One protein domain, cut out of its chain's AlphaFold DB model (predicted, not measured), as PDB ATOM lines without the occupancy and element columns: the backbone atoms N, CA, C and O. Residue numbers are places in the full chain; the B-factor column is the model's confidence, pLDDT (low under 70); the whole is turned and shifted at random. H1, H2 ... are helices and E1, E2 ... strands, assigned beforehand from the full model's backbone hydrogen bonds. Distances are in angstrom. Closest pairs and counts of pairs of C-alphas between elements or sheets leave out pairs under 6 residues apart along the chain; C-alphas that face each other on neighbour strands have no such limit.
ATOM      1  N   ASP A 476      15.249  24.988  10.266       83.56
ATOM      2  CA  ASP A 476      15.802  25.482   9.003       83.56
ATOM      3  C   ASP A 476      16.989  26.417   9.246       83.56
ATOM      4  O   ASP A 476      18.039  26.258   8.629       83.56
ATOM      5  N   GLU A 477      16.887  27.306  10.240       85.06
ATOM      6  CA  GLU A 477      18.016  28.132  10.686       85.06
ATOM      7  C   GLU A 477      19.181  27.267  11.196       85.06
ATOM      8  O   GLU A 477      20.337  27.524  10.865       85.06
ATOM      9  N   MET A 478      18.895  26.199  11.953       87.25
ATOM     10  CA  MET A 478      19.934  25.265  12.412       87.25
ATOM     11  C   MET A 478      20.583  24.492  11.259       87.25
ATOM     12  O   MET A 478      21.798  24.298  11.275       87.25
ATOM     13  N   ASN A 479      19.806  24.053  10.268       86.31
ATOM     14  CA  ASN A 479      20.345  23.377   9.088       86.31
ATOM     15  C   ASN A 479      21.248  24.320   8.283       86.31
ATOM     16  O   ASN A 479      22.355  23.920   7.926       86.31
ATOM     17  N   GLY A 480      20.860  25.592   8.140       84.75
ATOM     18  CA  GLY A 480      21.713  26.620   7.541       84.75
ATOM     19  C   GLY A 480      23.048  26.797   8.277       84.75
ATOM     20  O   GLY A 480      24.084  26.979   7.640       84.75
ATOM     21  N   LEU A 481      23.076  26.679   9.609       87.12
ATOM     22  CA  LEU A 481      24.332  26.711  10.377       87.12
ATOM     23  C   LEU A 481      25.219  25.481  10.148       87.12
ATOM     24  O   LEU A 481      26.442  25.583  10.271       87.12
ATOM     25  N   PHE A 482      24.634  24.316   9.867       90.19
ATOM     26  CA  PHE A 482      25.406  23.121   9.537       90.19
ATOM     27  C   PHE A 482      25.950  23.194   8.113       90.19
ATOM     28  O   PHE A 482      27.139  22.973   7.925       90.19
ATOM     29  N   GLU A 483      25.123  23.554   7.134       88.00
ATOM     30  CA  GLU A 483      25.516  23.637   5.721       88.00
ATOM     31  C   GLU A 483      26.638  24.649   5.483       88.00
ATOM     32  O   GLU A 483      27.587  24.352   4.762       88.00
ATOM     33  N   ASN A 484      26.587  25.797   6.162       83.06
ATOM     34  CA  ASN A 484      27.611  26.837   6.052       83.06
ATOM     35  C   ASN A 484      28.871  26.561   6.892       83.06
ATOM     36  O   ASN A 484      29.823  27.340   6.854       83.06
ATOM     37  N   SER A 485      28.897  25.481   7.680       81.25
ATOM     38  CA  SER A 485      30.054  25.154   8.507       81.25
ATOM     39  C   SER A 485      31.113  24.411   7.692       81.25
ATOM     40  O   SER A 485      30.822  23.335   7.164       81.25
ATOM     41  N   PRO A 486      32.380  24.874   7.663       75.75
ATOM     42  CA  PRO A 486      33.456  24.147   6.984       75.75
ATOM     43  C   PRO A 486      33.679  22.751   7.590       75.75
ATOM     44  O   PRO A 486      34.160  21.840   6.919       75.75
ATOM     45  N   LEU A 487      33.270  22.558   8.849       74.12
ATOM     46  CA  LEU A 487      33.357  21.292   9.573       74.12
ATOM     47  C   LEU A 487      32.313  20.254   9.124       74.12
ATOM     48  O   LEU A 487      32.428  19.084   9.485       74.12
ATOM     49  N   ASN A 488      31.297  20.650   8.350       83.88
ATOM     50  CA  ASN A 488      30.251  19.747   7.860       83.88
ATOM     51  C   ASN A 488      30.727  18.842   6.708       83.88
ATOM     52  O   ASN A 488      30.017  17.928   6.306       83.88
ATOM     53  N   THR A 489      31.939  19.075   6.201       74.38
ATOM     54  CA  THR A 489      32.574  18.264   5.150       74.38
ATOM     55  C   THR A 489      33.194  16.965   5.678       74.38
ATOM     56  O   THR A 489      33.504  16.071   4.891       74.38
ATOM     57  N   ALA A 490      33.367  16.827   6.998       78.19
ATOM     58  CA  ALA A 490      33.946  15.629   7.591       78.19
ATOM     59  C   ALA A 490      32.966  14.437   7.520       78.19
ATOM     60  O   ALA A 490      31.802  14.578   7.915       78.19
ATOM     61  N   PRO A 491      33.409  13.243   7.078       84.94
ATOM     62  CA  PRO A 491      32.553  12.066   7.042       84.94
ATOM     63  C   PRO A 491      32.143  11.657   8.462       84.94
ATOM     64  O   PRO A 491      32.971  11.563   9.372       84.94
ATOM     65  N   GLN A 492      30.856  11.372   8.656       91.50
ATOM     66  CA  GLN A 492      30.342  10.880   9.933       91.50
ATOM     67  C   GLN A 492      30.647   9.387  10.075       91.50
ATOM     68  O   GLN A 492      29.872   8.533   9.643       91.50
ATOM     69  N   VAL A 493      31.791   9.071  10.679       93.31
ATOM     70  CA  VAL A 493      32.214   7.686  10.909       93.31
ATOM     71  C   VAL A 493      31.639   7.178  12.229       93.31
ATOM     72  O   VAL A 493      32.039   7.604  13.316       93.31
ATOM     73  N   TRP A 494      30.696   6.244  12.137       96.00
ATOM     74  CA  TRP A 494      30.113   5.577  13.295       96.00
ATOM     75  C   TRP A 494      30.971   4.379  13.686       96.00
ATOM     76  O   TRP A 494      31.274   3.525  12.857       96.00
ATOM     77  N   THR A 495      31.363   4.308  14.956       95.56
ATOM     78  CA  THR A 495      32.304   3.302  15.460       95.56
ATOM     79  C   THR A 495      31.771   2.584  16.694       95.56
ATOM     80  O   THR A 495      31.308   3.209  17.648       95.56
ATOM     81  N   ALA A 496      31.857   1.259  16.713       94.69
ATOM     82  CA  ALA A 496      31.681   0.439  17.899       94.69
ATOM     83  C   ALA A 496      33.011   0.360  18.654       94.69
ATOM     84  O   ALA A 496      34.016  -0.124  18.133       94.69
ATOM     85  N   MET A 497      33.022   0.817  19.904       92.62
ATOM     86  CA  MET A 497      34.225   0.817  20.736       92.62
ATOM     87  C   MET A 497      33.911   0.457  22.187       92.62
ATOM     88  O   MET A 497      32.802   0.680  22.678       92.62
ATOM     89  N   LYS A 498      34.899  -0.069  22.917       90.00
ATOM     90  CA  LYS A 498      34.807  -0.187  24.380       90.00
ATOM     91  C   LYS A 498      35.087   1.181  24.977       90.00
ATOM     92  O   LYS A 498      36.043   1.836  24.577       90.00
ATOM     93  N   LYS A 499      34.308   1.631  25.963       85.56
ATOM     94  CA  LYS A 499      34.617   2.906  26.617       85.56
ATOM     95  C   LYS A 499      35.861   2.761  27.496       85.56
ATOM     96  O   LYS A 499      35.799   2.196  28.589       85.56
ATOM     97  N   ILE A 500      36.977   3.307  27.017       74.81
ATOM     98  CA  ILE A 500      38.264   3.391  27.718       74.81
ATOM     99  C   ILE A 500      38.484   4.864  28.106       74.81
ATOM    100  O   ILE A 500      38.214   5.764  27.311       74.81
ATOM    101  N   GLY A 501      38.884   5.149  29.347       70.12
ATOM    102  CA  GLY A 501      39.206   6.514  29.792       70.12
ATOM    103  C   GLY A 501      38.864   6.803  31.256       70.12
ATOM    104  O   GLY A 501      37.969   6.195  31.834       70.12
ATOM    105  N   LYS A 502      39.583   7.747  31.872       50.94
ATOM    106  CA  LYS A 502      39.287   8.276  33.214       50.94
ATOM    107  C   LYS A 502      38.664   9.664  33.046       50.94
ATOM    108  O   LYS A 502      39.380  10.635  32.867       50.94
ATOM    109  N   GLY A 503      37.335   9.738  33.059       66.12
ATOM    110  CA  GLY A 503      36.566  10.976  32.902       66.12
ATOM    111  C   GLY A 503      35.098  10.774  33.286       66.12
ATOM    112  O   GLY A 503      34.694   9.657  33.621       66.12
ATOM    113  N   LYS A 504      34.291  11.844  33.254       74.19
ATOM    114  CA  LYS A 504      32.840  11.757  33.498       74.19
ATOM    115  C   LYS A 504      32.217  10.823  32.452       74.19
ATOM    116  O   LYS A 504      32.394  11.027  31.256       74.19
ATOM    117  N   GLN A 505      31.521   9.780  32.907       82.75
ATOM    118  CA  GLN A 505      30.901   8.795  32.016       82.75
ATOM    119  C   GLN A 505      29.813   9.469  31.166       82.75
ATOM    120  O   GLN A 505      28.914  10.086  31.749       82.75
ATOM    121  N   PRO A 506      29.875   9.378  29.824       87.50
ATOM    122  CA  PRO A 506      28.853   9.965  28.974       87.50
ATOM    123  C   PRO A 506      27.537   9.198  29.131       87.50
ATOM    124  O   PRO A 506      27.522   7.980  29.328       87.50
ATOM    125  N   SER A 507      26.422   9.914  29.040       92.50
ATOM    126  CA  SER A 507      25.101   9.297  28.925       92.50
ATOM    127  C   SER A 507      24.799   9.004  27.461       92.50
ATOM    128  O   SER A 507      25.182   9.775  26.582       92.50
ATOM    129  N   CYS A 508      24.080   7.915  27.205       93.94
ATOM    130  CA  CYS A 508      23.559   7.617  25.879       93.94
ATOM    131  C   CYS A 508      22.639   8.751  25.407       93.94
ATOM    132  O   CYS A 508      21.664   9.079  26.083       93.94
ATOM    133  N   VAL A 509      22.911   9.313  24.233       93.44
ATOM    134  CA  VAL A 509      22.135  10.441  23.698       93.44
ATOM    135  C   VAL A 509      20.733  10.011  23.245       93.44
ATOM    136  O   VAL A 509      19.778  10.767  23.424       93.44
ATOM    137  N   GLY A 510      20.587   8.779  22.742       92.44
ATOM    138  CA  GLY A 510      19.311   8.246  22.255       92.44
ATOM    139  C   GLY A 510      18.285   7.943  23.355       92.44
ATOM    140  O   GLY A 510      17.104   8.250  23.197       92.44
ATOM    141  N   CYS A 511      18.705   7.355  24.483       92.06
ATOM    142  CA  CYS A 511      17.789   7.025  25.587       92.06
ATOM    143  C   CYS A 511      17.861   7.992  26.773       92.06
ATOM    144  O   CYS A 511      16.926   8.025  27.564       92.06
ATOM    145  N   ARG A 512      18.952   8.759  26.922       85.31
ATOM    146  CA  ARG A 512      19.256   9.683  28.037       85.31
ATOM    147  C   ARG A 512      19.335   9.060  29.438       85.31
ATOM    148  O   ARG A 512      19.954   9.659  30.312       85.31
ATOM    149  N   SER A 513      18.802   7.858  29.641       76.56
ATOM    150  CA  SER A 513      18.748   7.175  30.940       76.56
ATOM    151  C   SER A 513      19.988   6.332  31.247       76.56
ATOM    152  O   SER A 513      20.366   6.176  32.405       76.56
ATOM    153  N   SER A 514      20.648   5.780  30.228       81.81
ATOM    154  CA  SER A 514      21.779   4.867  30.429       81.81
ATOM    155  C   SER A 514      23.110   5.618  30.452       81.81
ATOM    156  O   SER A 514      23.494   6.241  29.459       81.81
ATOM    157  N   LYS A 515      23.857   5.505  31.555       89.06
ATOM    158  CA  LYS A 515      25.281   5.872  31.591       89.06
ATOM    159  C   LYS A 515      26.108   4.814  30.864       89.06
ATOM    160  O   LYS A 515      25.898   3.618  31.059       89.06
ATOM    161  N   ILE A 516      27.068   5.249  30.058       89.19
ATOM    162  CA  ILE A 516      27.995   4.357  29.362       89.19
ATOM    163  C   ILE A 516      29.171   4.077  30.300       89.19
ATOM    164  O   ILE A 516      30.048   4.914  30.517       89.19
ATOM    165  N   LEU A 517      29.135   2.892  30.909       85.81
ATOM    166  CA  LEU A 517      30.122   2.450  31.889       85.81
ATOM    167  C   LEU A 517      31.458   2.091  31.224       85.81
ATOM    168  O   LEU A 517      31.505   1.658  30.072       85.81
ATOM    169  N   LEU A 518      32.549   2.222  31.981       85.94
ATOM    170  CA  LEU A 518      33.883   1.833  31.517       85.94
ATOM    171  C   LEU A 518      33.935   0.341  31.173       85.94
ATOM    172  O   LEU A 518      33.390  -0.491  31.894       85.94
ATOM    173  N   GLY A 519      34.588   0.016  30.057       83.81
ATOM    174  CA  GLY A 519      34.710  -1.347  29.538       83.81
ATOM    175  C   GLY A 519      33.473  -1.884  28.807       83.81
ATOM    176  O   GLY A 519      33.562  -2.942  28.188       83.81
ATOM    177  N   ARG A 520      32.333  -1.173  28.821       88.50
ATOM    178  CA  ARG A 520      31.159  -1.533  28.008       88.50
ATOM    179  C   ARG A 520      31.317  -1.034  26.573       88.50
ATOM    180  O   ARG A 520      31.963  -0.014  26.338       88.50
ATOM    181  N   ILE A 521      30.713  -1.762  25.637       91.44
ATOM    182  CA  ILE A 521      30.654  -1.376  24.225       91.44
ATOM    183  C   ILE A 521      29.623  -0.256  24.060       91.44
ATOM    184  O   ILE A 521      28.508  -0.345  24.578       91.44
ATOM    185  N   CYS A 522      30.004   0.788  23.339       93.94
ATOM    186  CA  CYS A 522      29.140   1.883  22.926       93.94
ATOM    187  C   CYS A 522      29.367   2.206  21.453       93.94
ATOM    188  O   CYS A 522      30.427   1.897  20.908       93.94
ATOM    189  N   ILE A 523      28.380   2.863  20.846       95.62
ATOM    190  CA  ILE A 523      28.523   3.420  19.504       95.62
ATOM    191  C   ILE A 523      28.899   4.894  19.631       95.62
ATOM    192  O   ILE A 523      28.286   5.632  20.406       95.62
ATOM    193  N   HIS A 524      29.935   5.294  18.911       94.50
ATOM    194  CA  HIS A 524      30.542   6.613  18.942       94.50
ATOM    195  C   HIS A 524      30.528   7.228  17.542       94.50
ATOM    196  O   HIS A 524      30.836   6.548  16.566       94.50
ATOM    197  N   VAL A 525      30.194   8.513  17.456       95.06
ATOM    198  CA  VAL A 525      30.287   9.304  16.224       95.06
ATOM    199  C   VAL A 525      30.585  10.758  16.576       95.06
ATOM    200  O   VAL A 525      30.051  11.292  17.554       95.06
ATOM    201  N   SER A 526      31.429  11.408  15.781       92.62
ATOM    202  CA  SER A 526      31.670  12.849  15.858       92.62
ATOM    203  C   SER A 526      30.762  13.570  14.862       92.62
ATOM    204  O   SER A 526      30.614  13.134  13.724       92.62
ATOM    205  N   GLY A 527      30.139  14.668  15.286       92.88
ATOM    206  CA  GLY A 527      29.287  15.488  14.426       92.88
ATOM    207  C   GLY A 527      29.137  16.908  14.956       92.88
ATOM    208  O   GLY A 527      29.685  17.254  16.000       92.88
ATOM    209  N   LEU A 528      28.375  17.734  14.252       92.44
ATOM    210  CA  LEU A 528      28.091  19.110  14.635       92.44
ATOM    211  C   LEU A 528      26.866  19.200  15.540       92.44
ATOM    212  O   LEU A 528      25.888  18.466  15.390       92.44
ATOM    213  N   HIS A 529      26.920  20.142  16.475       93.94
ATOM    214  CA  HIS A 529      25.847  20.461  17.403       93.94
ATOM    215  C   HIS A 529      25.673  21.973  17.515       93.94
ATOM    216  O   HIS A 529      26.666  22.674  17.680       93.94
ATOM    217  N   VAL A 530      24.434  22.467  17.494       90.44
ATOM    218  CA  VAL A 530      24.122  23.866  17.830       90.44
ATOM    219  C   VAL A 530      23.766  23.933  19.319       90.44
ATOM    220  O   VAL A 530      22.755  23.347  19.728       90.44
ATOM    221  N   PRO A 531      24.581  24.592  20.166       87.38
ATOM    222  CA  PRO A 531      24.236  24.788  21.569       87.38
ATOM    223  C   PRO A 531      22.960  25.627  21.714       87.38
ATOM    224  O   PRO A 531      22.617  26.434  20.852       87.38
ATOM    225  N   GLN A 532      22.234  25.441  22.819       83.62
ATOM    226  CA  GLN A 532      20.991  26.180  23.049       83.62
ATOM    227  C   GLN A 532      21.239  27.692  23.042       83.62
ATOM    228  O   GLN A 532      22.116  28.174  23.752       83.62
ATOM    229  N   ASN A 533      20.410  28.422  22.291       79.44
ATOM    230  CA  ASN A 533      20.469  29.880  22.138       79.44
ATOM    231  C   ASN A 533      21.764  30.405  21.489       79.44
ATOM    232  O   ASN A 533      22.085  31.583  21.639       79.44
ATOM    233  N   CYS A 534      22.493  29.559  20.759       77.00
ATOM    234  CA  CYS A 534      23.674  29.953  19.995       77.00
ATOM    235  C   CYS A 534      23.380  29.947  18.488       77.00
ATOM    236  O   CYS A 534      22.584  29.149  18.005       77.00
ATOM    237  N   ASN A 535      24.056  30.825  17.748       85.06
ATOM    238  CA  ASN A 535      24.007  30.931  16.285       85.06
ATOM    239  C   ASN A 535      25.270  30.364  15.615       85.06
ATOM    240  O   ASN A 535      25.671  30.815  14.547       85.06
ATOM    241  N   PHE A 536      25.915  29.394  16.258       83.44
ATOM    242  CA  PHE A 536      27.077  28.687  15.736       83.44
ATOM    243  C   PHE A 536      26.954  27.196  16.052       83.44
ATOM    244  O   PHE A 536      26.272  26.803  17.005       83.44
ATOM    245  N   CYS A 537      27.624  26.358  15.266       86.56
ATOM    246  CA  CYS A 537      27.740  24.933  15.537       86.56
ATOM    247  C   CYS A 537      29.149  24.587  16.041       86.56
ATOM    248  O   CYS A 537      30.132  25.239  15.699       86.56
ATOM    249  N   VAL A 538      29.247  23.560  16.881       85.50
ATOM    250  CA  VAL A 538      30.510  23.037  17.416       85.50
ATOM    251  C   VAL A 538      30.638  21.555  17.107       85.50
ATOM    252  O   VAL A 538      29.634  20.840  17.084       85.50
ATOM    253  N   SER A 539      31.869  21.078  16.920       88.50
ATOM    254  CA  SER A 539      32.139  19.641  16.859       88.50
ATOM    255  C   SER A 539      31.904  19.002  18.227       88.50
ATOM    256  O   SER A 539      32.314  19.528  19.266       88.50
ATOM    257  N   ARG A 540      31.205  17.870  18.242       91.19
ATOM    258  CA  ARG A 540      30.821  17.148  19.448       91.19
ATOM    259  C   ARG A 540      30.874  15.645  19.207       91.19
ATOM    260  O   ARG A 540      30.370  15.141  18.209       91.19
ATOM    261  N   ASN A 541      31.402  14.926  20.192       92.81
ATOM    262  CA  ASN A 541      31.337  13.468  20.234       92.81
ATOM    263  C   ASN A 541      30.008  13.019  20.848       92.81
ATOM    264  O   ASN A 541      29.668  13.382  21.982       92.81
ATOM    265  N   PHE A 542      29.267  12.208  20.102       94.81
ATOM    266  CA  PHE A 542      28.017  11.602  20.527       94.81
ATOM    267  C   PHE A 542      28.253  10.140  20.877       94.81
ATOM    268  O   PHE A 542      28.964   9.414  20.185       94.81
ATOM    269  N   TYR A 543      27.635   9.712  21.973       95.00
ATOM    270  CA  TYR A 543      27.752   8.351  22.462       95.00
ATOM    271  C   TYR A 543      26.369   7.730  22.598       95.00
ATOM    272  O   TYR A 543      25.463   8.308  23.206       95.00
ATOM    273  N   PHE A 544      26.223   6.521  22.077       95.81
ATOM    274  CA  PHE A 544      24.988   5.759  22.091       95.81
ATOM    275  C   PHE A 544      25.193   4.421  22.786       95.81
ATOM    276  O   PHE A 544      26.268   3.814  22.769       95.81
ATOM    277  N   CYS A 545      24.117   3.951  23.403       94.25
ATOM    278  CA  CYS A 545      24.026   2.577  23.842       94.25
ATOM    279  C   CYS A 545      24.077   1.659  22.606       94.25
ATOM    280  O   CYS A 545      23.546   2.027  21.561       94.25
ATOM    281  N   ALA A 546      24.711   0.489  22.715       92.69
ATOM    282  CA  ALA A 546      24.772  -0.503  21.636       92.69
ATOM    283  C   ALA A 546      23.413  -1.212  21.458       92.69
ATOM    284  O   ALA A 546      23.256  -2.388  21.792       92.69
ATOM    285  N   ASN A 547      22.415  -0.440  21.036       91.12
ATOM    286  CA  ASN A 547      21.044  -0.834  20.743       91.12
ATOM    287  C   ASN A 547      20.582  -0.006  19.541       91.12
ATOM    288  O   ASN A 547      20.705   1.224  19.565       91.12
ATOM    289  N   LEU A 548      20.021  -0.665  18.530       91.56
ATOM    290  CA  LEU A 548      19.532  -0.019  17.317       91.56
ATOM    291  C   LEU A 548      18.564   1.138  17.621       91.56
ATOM    292  O   LEU A 548      18.736   2.234  17.103       91.56
ATOM    293  N   ASN A 549      17.647   0.977  18.581       93.62
ATOM    294  CA  ASN A 549      16.692   2.027  18.963       93.62
ATOM    295  C   ASN A 549      17.354   3.286  19.552       93.62
ATOM    296  O   ASN A 549      16.764   4.365  19.520       93.62
ATOM    297  N   CYS A 550      18.548   3.163  20.149       94.62
ATOM    298  CA  CYS A 550      19.331   4.319  20.592       94.62
ATOM    299  C   CYS A 550      19.985   5.006  19.390       94.62
ATOM    300  O   CYS A 550      19.938   6.227  19.289       94.62
ATOM    301  N   VAL A 551      20.612   4.210  18.526       93.69
ATOM    302  CA  VAL A 551      21.454   4.655  17.410       93.69
ATOM    303  C   VAL A 551      20.628   5.284  16.280       93.69
ATOM    304  O   VAL A 551      21.073   6.241  15.659       93.69
ATOM    305  N   SER A 552      19.387   4.837  16.079       93.62
ATOM    306  CA  SER A 552      18.465   5.408  15.088       93.62
ATOM    307  C   SER A 552      17.863   6.759  15.495       93.62
ATOM    308  O   SER A 552      17.190   7.398  14.691       93.62
ATOM    309  N   LYS A 553      18.066   7.221  16.737       93.19
ATOM    310  CA  LYS A 553      17.497   8.489  17.218       93.19
ATOM    311  C   LYS A 553      18.436   9.653  16.936       93.19
ATOM    312  O   LYS A 553      19.438   9.815  17.633       93.19
ATOM    313  N   LYS A 554      18.043  10.523  16.000       92.31
ATOM    314  CA  LYS A 554      18.749  11.780  15.727       92.31
ATOM    315  C   LYS A 554      18.761  12.679  16.973       92.31
ATOM    316  O   LYS A 554      17.691  13.051  17.467       92.31
ATOM    317  N   PRO A 555      19.937  13.051  17.510       92.12
ATOM    318  CA  PRO A 555      20.012  14.007  18.606       92.12
ATOM    319  C   PRO A 555      19.483  15.384  18.203       92.12
ATOM    320  O   PRO A 555      19.713  15.853  17.088       92.12
ATOM    321  N   LEU A 556      18.816  16.059  19.143       88.62
ATOM    322  CA  LEU A 556      18.332  17.426  18.938       88.62
ATOM    323  C   LEU A 556      19.489  18.372  18.601       88.62
ATOM    324  O   LEU A 556      20.550  18.291  19.226       88.62
ATOM    325  N   ALA A 557      19.236  19.289  17.664       91.56
ATOM    326  CA  ALA A 557      20.189  20.306  17.229       91.56
ATOM    327  C   ALA A 557      21.545  19.703  16.819       91.56
ATOM    328  O   ALA A 557      22.594  20.180  17.246       91.56
ATOM    329  N   SER A 558      21.531  18.609  16.052       93.75
ATOM    330  CA  SER A 558      22.740  17.987  15.507       93.75
ATOM    331  C   SER A 558      22.607  17.702  14.015       93.75
ATOM    332  O   SER A 558      21.495  17.470  13.528       93.75
ATOM    333  N   ASN A 559      23.737  17.667  13.309       94.12
ATOM    334  CA  ASN A 559      23.787  17.288  11.894       94.12
ATOM    335  C   ASN A 559      23.878  15.766  11.681       94.12
ATOM    336  O   ASN A 559      24.097  15.326  10.554       94.12
ATOM    337  N   LEU A 560      23.746  14.952  12.736       93.81
ATOM    338  CA  LEU A 560      23.952  13.513  12.610       93.81
ATOM    339  C   LEU A 560      22.938  12.872  11.658       93.81
ATOM    340  O   LEU A 560      21.729  13.101  11.769       93.81
ATOM    341  N   ILE A 561      23.446  12.022  10.769       91.56
ATOM    342  CA  ILE A 561      22.658  11.179   9.873       91.56
ATOM    343  C   ILE A 561      22.301   9.912  10.647       91.56
ATOM    344  O   ILE A 561      23.177   9.141  11.031       91.56
ATOM    345  N   CYS A 562      21.014   9.737  10.947       88.12
ATOM    346  CA  CYS A 562      20.497   8.604  11.713       88.12
ATOM    347  C   CYS A 562      19.339   7.939  10.946       88.12
ATOM    348  O   CYS A 562      18.487   8.672  10.438       88.12
ATOM    349  N   PRO A 563      19.247   6.595  10.928       87.75
ATOM    350  CA  PRO A 563      20.245   5.646  11.436       87.75
ATOM    351  C   PRO A 563      21.547   5.668  10.609       87.75
ATOM    352  O   PRO A 563      21.536   6.140   9.473       87.75
ATOM    353  N   PRO A 564      22.676   5.193  11.164       92.38
ATOM    354  CA  PRO A 564      23.908   5.051  10.404       92.38
ATOM    355  C   PRO A 564      23.749   4.005   9.305       92.38
ATOM    356  O   PRO A 564      23.096   2.984   9.510       92.38
ATOM    357  N   PHE A 565      24.405   4.237   8.168       91.00
ATOM    358  CA  PHE A 565      24.494   3.246   7.096       91.00
ATOM    359  C   PHE A 565      25.358   2.045   7.504       91.00
ATOM    360  O   PHE A 565      25.000   0.907   7.234       91.00
ATOM    361  N   GLN A 566      26.473   2.312   8.190       93.69
ATOM    362  CA  GLN A 566      27.392   1.296   8.688       93.69
ATOM    363  C   GLN A 566      28.020   1.722  10.018       93.69
ATOM    364  O   GLN A 566      28.166   2.917  10.289       93.69
ATOM    365  N   VAL A 567      28.424   0.747  10.824       94.56
ATOM    366  CA  VAL A 567      29.151   0.922  12.080       94.56
ATOM    367  C   VAL A 567      30.440   0.108  12.012       94.56
ATOM    368  O   VAL A 567      30.408  -1.117  11.974       94.56
ATOM    369  N   LEU A 568      31.577   0.797  12.036       94.31
ATOM    370  CA  LEU A 568      32.905   0.182  11.981       94.31
ATOM    371  C   LEU A 568      33.391  -0.210  13.377       94.31
ATOM    372  O   LEU A 568      32.949   0.348  14.382       94.31
ATOM    373  N   VAL A 569      34.357  -1.116  13.480       91.56
ATOM    374  CA  VAL A 569      35.073  -1.336  14.745       91.56
ATOM    375  C   VAL A 569      36.101  -0.218  14.941       91.56
ATOM    376  O   VAL A 569      36.945   0.012  14.081       91.56
ATOM    377  N   GLY A 570      36.023   0.509  16.059       85.12
ATOM    378  CA  GLY A 570      36.894   1.663  16.309       85.12
ATOM    379  C   GLY A 570      38.372   1.284  16.472       85.12
ATOM    380  O   GLY A 570      38.698   0.294  17.135       85.12
ATOM    381  N   GLU A 571      39.266   2.114  15.930       71.00
ATOM    382  CA  GLU A 571      40.719   1.924  16.022       71.00
ATOM    383  C   GLU A 571      41.185   1.762  17.481       71.00
ATOM    384  O   GLU A 571      40.761   2.477  18.393       71.00
ATOM    385  N   GLY A 572      42.038   0.763  17.728       65.69
ATOM    386  CA  GLY A 572      42.543   0.448  19.069       65.69
ATOM    387  C   GLY A 572      41.568  -0.312  19.979       65.69
ATOM    388  O   GLY A 572      41.906  -0.590  21.132       65.69
ATOM    389  N   THR A 573      40.383  -0.700  19.491       72.25
ATOM    390  CA  THR A 573      39.469  -1.595  20.214       72.25
ATOM    391  C   THR A 573      39.465  -2.990  19.596       72.25
ATOM    392  O   THR A 573      38.921  -3.197  18.520       72.25
ATOM    393  N   ALA A 574      39.958  -3.991  20.329       77.94
ATOM    394  CA  ALA A 574      39.670  -5.389  20.013       77.94
ATOM    395  C   ALA A 574      38.288  -5.772  20.581       77.94
ATOM    396  O   ALA A 574      38.113  -5.932  21.803       77.94
ATOM    397  N   LEU A 575      37.286  -5.878  19.705       86.19
ATOM    398  CA  LEU A 575      36.053  -6.606  20.007       86.19
ATOM    399  C   LEU A 575      36.334  -8.103  19.839       86.19
ATOM    400  O   LEU A 575      36.987  -8.505  18.881       86.19
ATOM    401  N   SER A 576      35.894  -8.930  20.788       89.56
ATOM    402  CA  SER A 576      35.916 -10.381  20.571       89.56
ATOM    403  C   SER A 576      34.873 -10.766  19.519       89.56
ATOM    404  O   SER A 576      33.898 -10.036  19.337       89.56
ATOM    405  N   LEU A 577      35.025 -11.933  18.889       86.19
ATOM    406  CA  LEU A 577      34.046 -12.455  17.927       86.19
ATOM    407  C   LEU A 577      32.620 -12.457  18.512       86.19
ATOM    408  O   LEU A 577      31.725 -11.832  17.959       86.19
ATOM    409  N   GLN A 578      32.465 -12.979  19.734       90.62
ATOM    410  CA  GLN A 578      31.196 -12.954  20.474       90.62
ATOM    411  C   GLN A 578      30.617 -11.537  20.665       90.62
ATOM    412  O   GLN A 578      29.407 -11.337  20.697       90.62
ATOM    413  N   GLN A 579      31.473 -10.526  20.845       92.12
ATOM    414  CA  GLN A 579      31.027  -9.142  21.010       92.12
ATOM    415  C   GLN A 579      30.569  -8.534  19.691       92.12
ATOM    416  O   GLN A 579      29.642  -7.731  19.707       92.12
ATOM    417  N   TYR A 580      31.220  -8.893  18.587       92.06
ATOM    418  CA  TYR A 580      30.814  -8.491  17.249       92.06
ATOM    419  C   TYR A 580      29.461  -9.116  16.884       92.06
ATOM    420  O   TYR A 580      28.526  -8.388  16.561       92.06
ATOM    421  N   GLU A 581      29.316 -10.432  17.059       91.50
ATOM    422  CA  GLU A 581      28.067 -11.171  16.823       91.50
ATOM    423  C   GLU A 581      26.906 -10.596  17.642       91.50
ATOM    424  O   GLU A 581      25.856 -10.289  17.090       91.50
ATOM    425  N   MET A 582      27.126 -10.297  18.928       94.12
ATOM    426  CA  MET A 582      26.123  -9.645  19.781       94.12
ATOM    427  C   MET A 582      25.649  -8.283  19.226       94.12
ATOM    428  O   MET A 582      24.507  -7.886  19.456       94.12
ATOM    429  N   LEU A 583      26.506  -7.508  18.549       93.75
ATOM    430  CA  LEU A 583      26.097  -6.232  17.941       93.75
ATOM    431  C   LEU A 583      25.255  -6.459  16.680       93.75
ATOM    432  O   LEU A 583      24.258  -5.756  16.498       93.75
ATOM    433  N   VAL A 584      25.619  -7.456  15.872       92.81
ATOM    434  CA  VAL A 584      24.870  -7.878  14.678       92.81
ATOM    435  C   VAL A 584      23.490  -8.418  15.066       92.81
ATOM    436  O   VAL A 584      22.487  -7.968  14.523       92.81
ATOM    437  N   GLU A 585      23.405  -9.286  16.079       92.25
ATOM    438  CA  GLU A 585      22.138  -9.811  16.621       92.25
ATOM    439  C   GLU A 585      21.209  -8.704  17.140       92.25
ATOM    440  O   GLU A 585      19.986  -8.830  17.121       92.25
ATOM    441  N   ARG A 586      21.779  -7.581  17.590       90.56
ATOM    442  CA  ARG A 586      21.027  -6.387  18.014       90.56
ATOM    443  C   ARG A 586      20.601  -5.486  16.854       90.56
ATOM    444  O   ARG A 586      20.089  -4.393  17.110       90.56
ATOM    445  N   GLY A 587      20.824  -5.920  15.617       91.06
ATOM    446  CA  GLY A 587      20.430  -5.227  14.396       91.06
ATOM    447  C   GLY A 587      21.287  -4.008  14.061       91.06
ATOM    448  O   GLY A 587      20.832  -3.147  13.313       91.06
TER     449      GLY A 587
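What this domain is: This is residues 476 to 587 of the 591 residues of the protein "Transposon TX1 uncharacterized 149 kDa" of Paramuricea clavata (UniProt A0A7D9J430). A long, twisted two-strand hairpin, E2 and E3, runs through the middle, with the short strand E1 beside E2 near one end; H1 and H2 lie toward the other end, while H4 caps the end near E1 and little H3 follows E3. Two long loops cover much of the rest: residues 499 to 520 mostly to one side of the hairpin, residues 552 to 570 mostly to the other. The printed part has 112 residues, with four named helices and three named strands in the order H1 H2 E1 E2 E3 H3 H4; the sheet, E1 E2 E3, is antiparallel, and the class is mixed, with under half of the residues in named elements. The whole is compact, with a radius of gyration of the C-alphas of 14.5 A, and its outline is elongated, spanning 44 by 28 by 25 A.

How they stand to each other: The inner strand E2, residues 521 to 529, bends by 56 degrees at residue 526. It forms a hairpin with edge strand E3, residues 538 to 545, antiparallel at 154 degrees; N 527 and O 540 are 3.0 A apart, within hydrogen-bond range. Edge strand E1, residues 495 to 498, forms a hairpin with E2, antiparallel at 130 degrees, with N 495 and O 524 at 2.8 A. The three make a meander, each strand the antiparallel neighbour of the one before. The sheet is only just strongly twisted, its C-alphas lying up to 4.4 A off the best plane. Residues 495 to 496 of E1 also pair with residues 568 to 569, parallel. H3, residues 548 to 551, only grazes the sheet; its closest C-alphas to E3 are those of Val 551 and Phe 544, 6.0 A apart. H2, residues 486 to 489, only grazes it too, with Asn 488 and Leu 528 the closest C-alphas of H2 and E2, at 7.1 A. H1, residues 476 to 483, only grazes the sheet with residues 478 to 482, and is close to but not clearly touching H2, the closest C-alphas being Phe 482 and Asn 488 at 6.1 A. H4, residues 577 to 585, only grazes the sheet with residues 579 to 583, and is apart from H1, H2 and H3. In H1 and H4 every O i to N i+4 pair is within hydrogen-bond range; H2 and H3 are too short for such a pair.

Where its parts are: H1 begins at C-alpha 476, (15.802, 25.482, 9.003), and is 10.4 A long; H2 measures 6.2 A and E1 9.9 A. E2 begins at C-alpha 521, (30.654, -1.376, 24.225), and runs 23.4 A; E3 runs 22.4 A. H3 measures 5.1 A, and H4, 12.3 A long, ends at C-alpha 585, (22.138, -9.811, 16.621).

The domain as a whole: The C-alphas farthest apart are those of Asn 535 and Gln 578, at 44.7 A. The printed part has no cut. The links E1 to E2 and H3 to H4 are long, with 22 and 25 residues. Mean pLDDT of the printed part is 87.7; residues 502 to 503 and 572 are under 70.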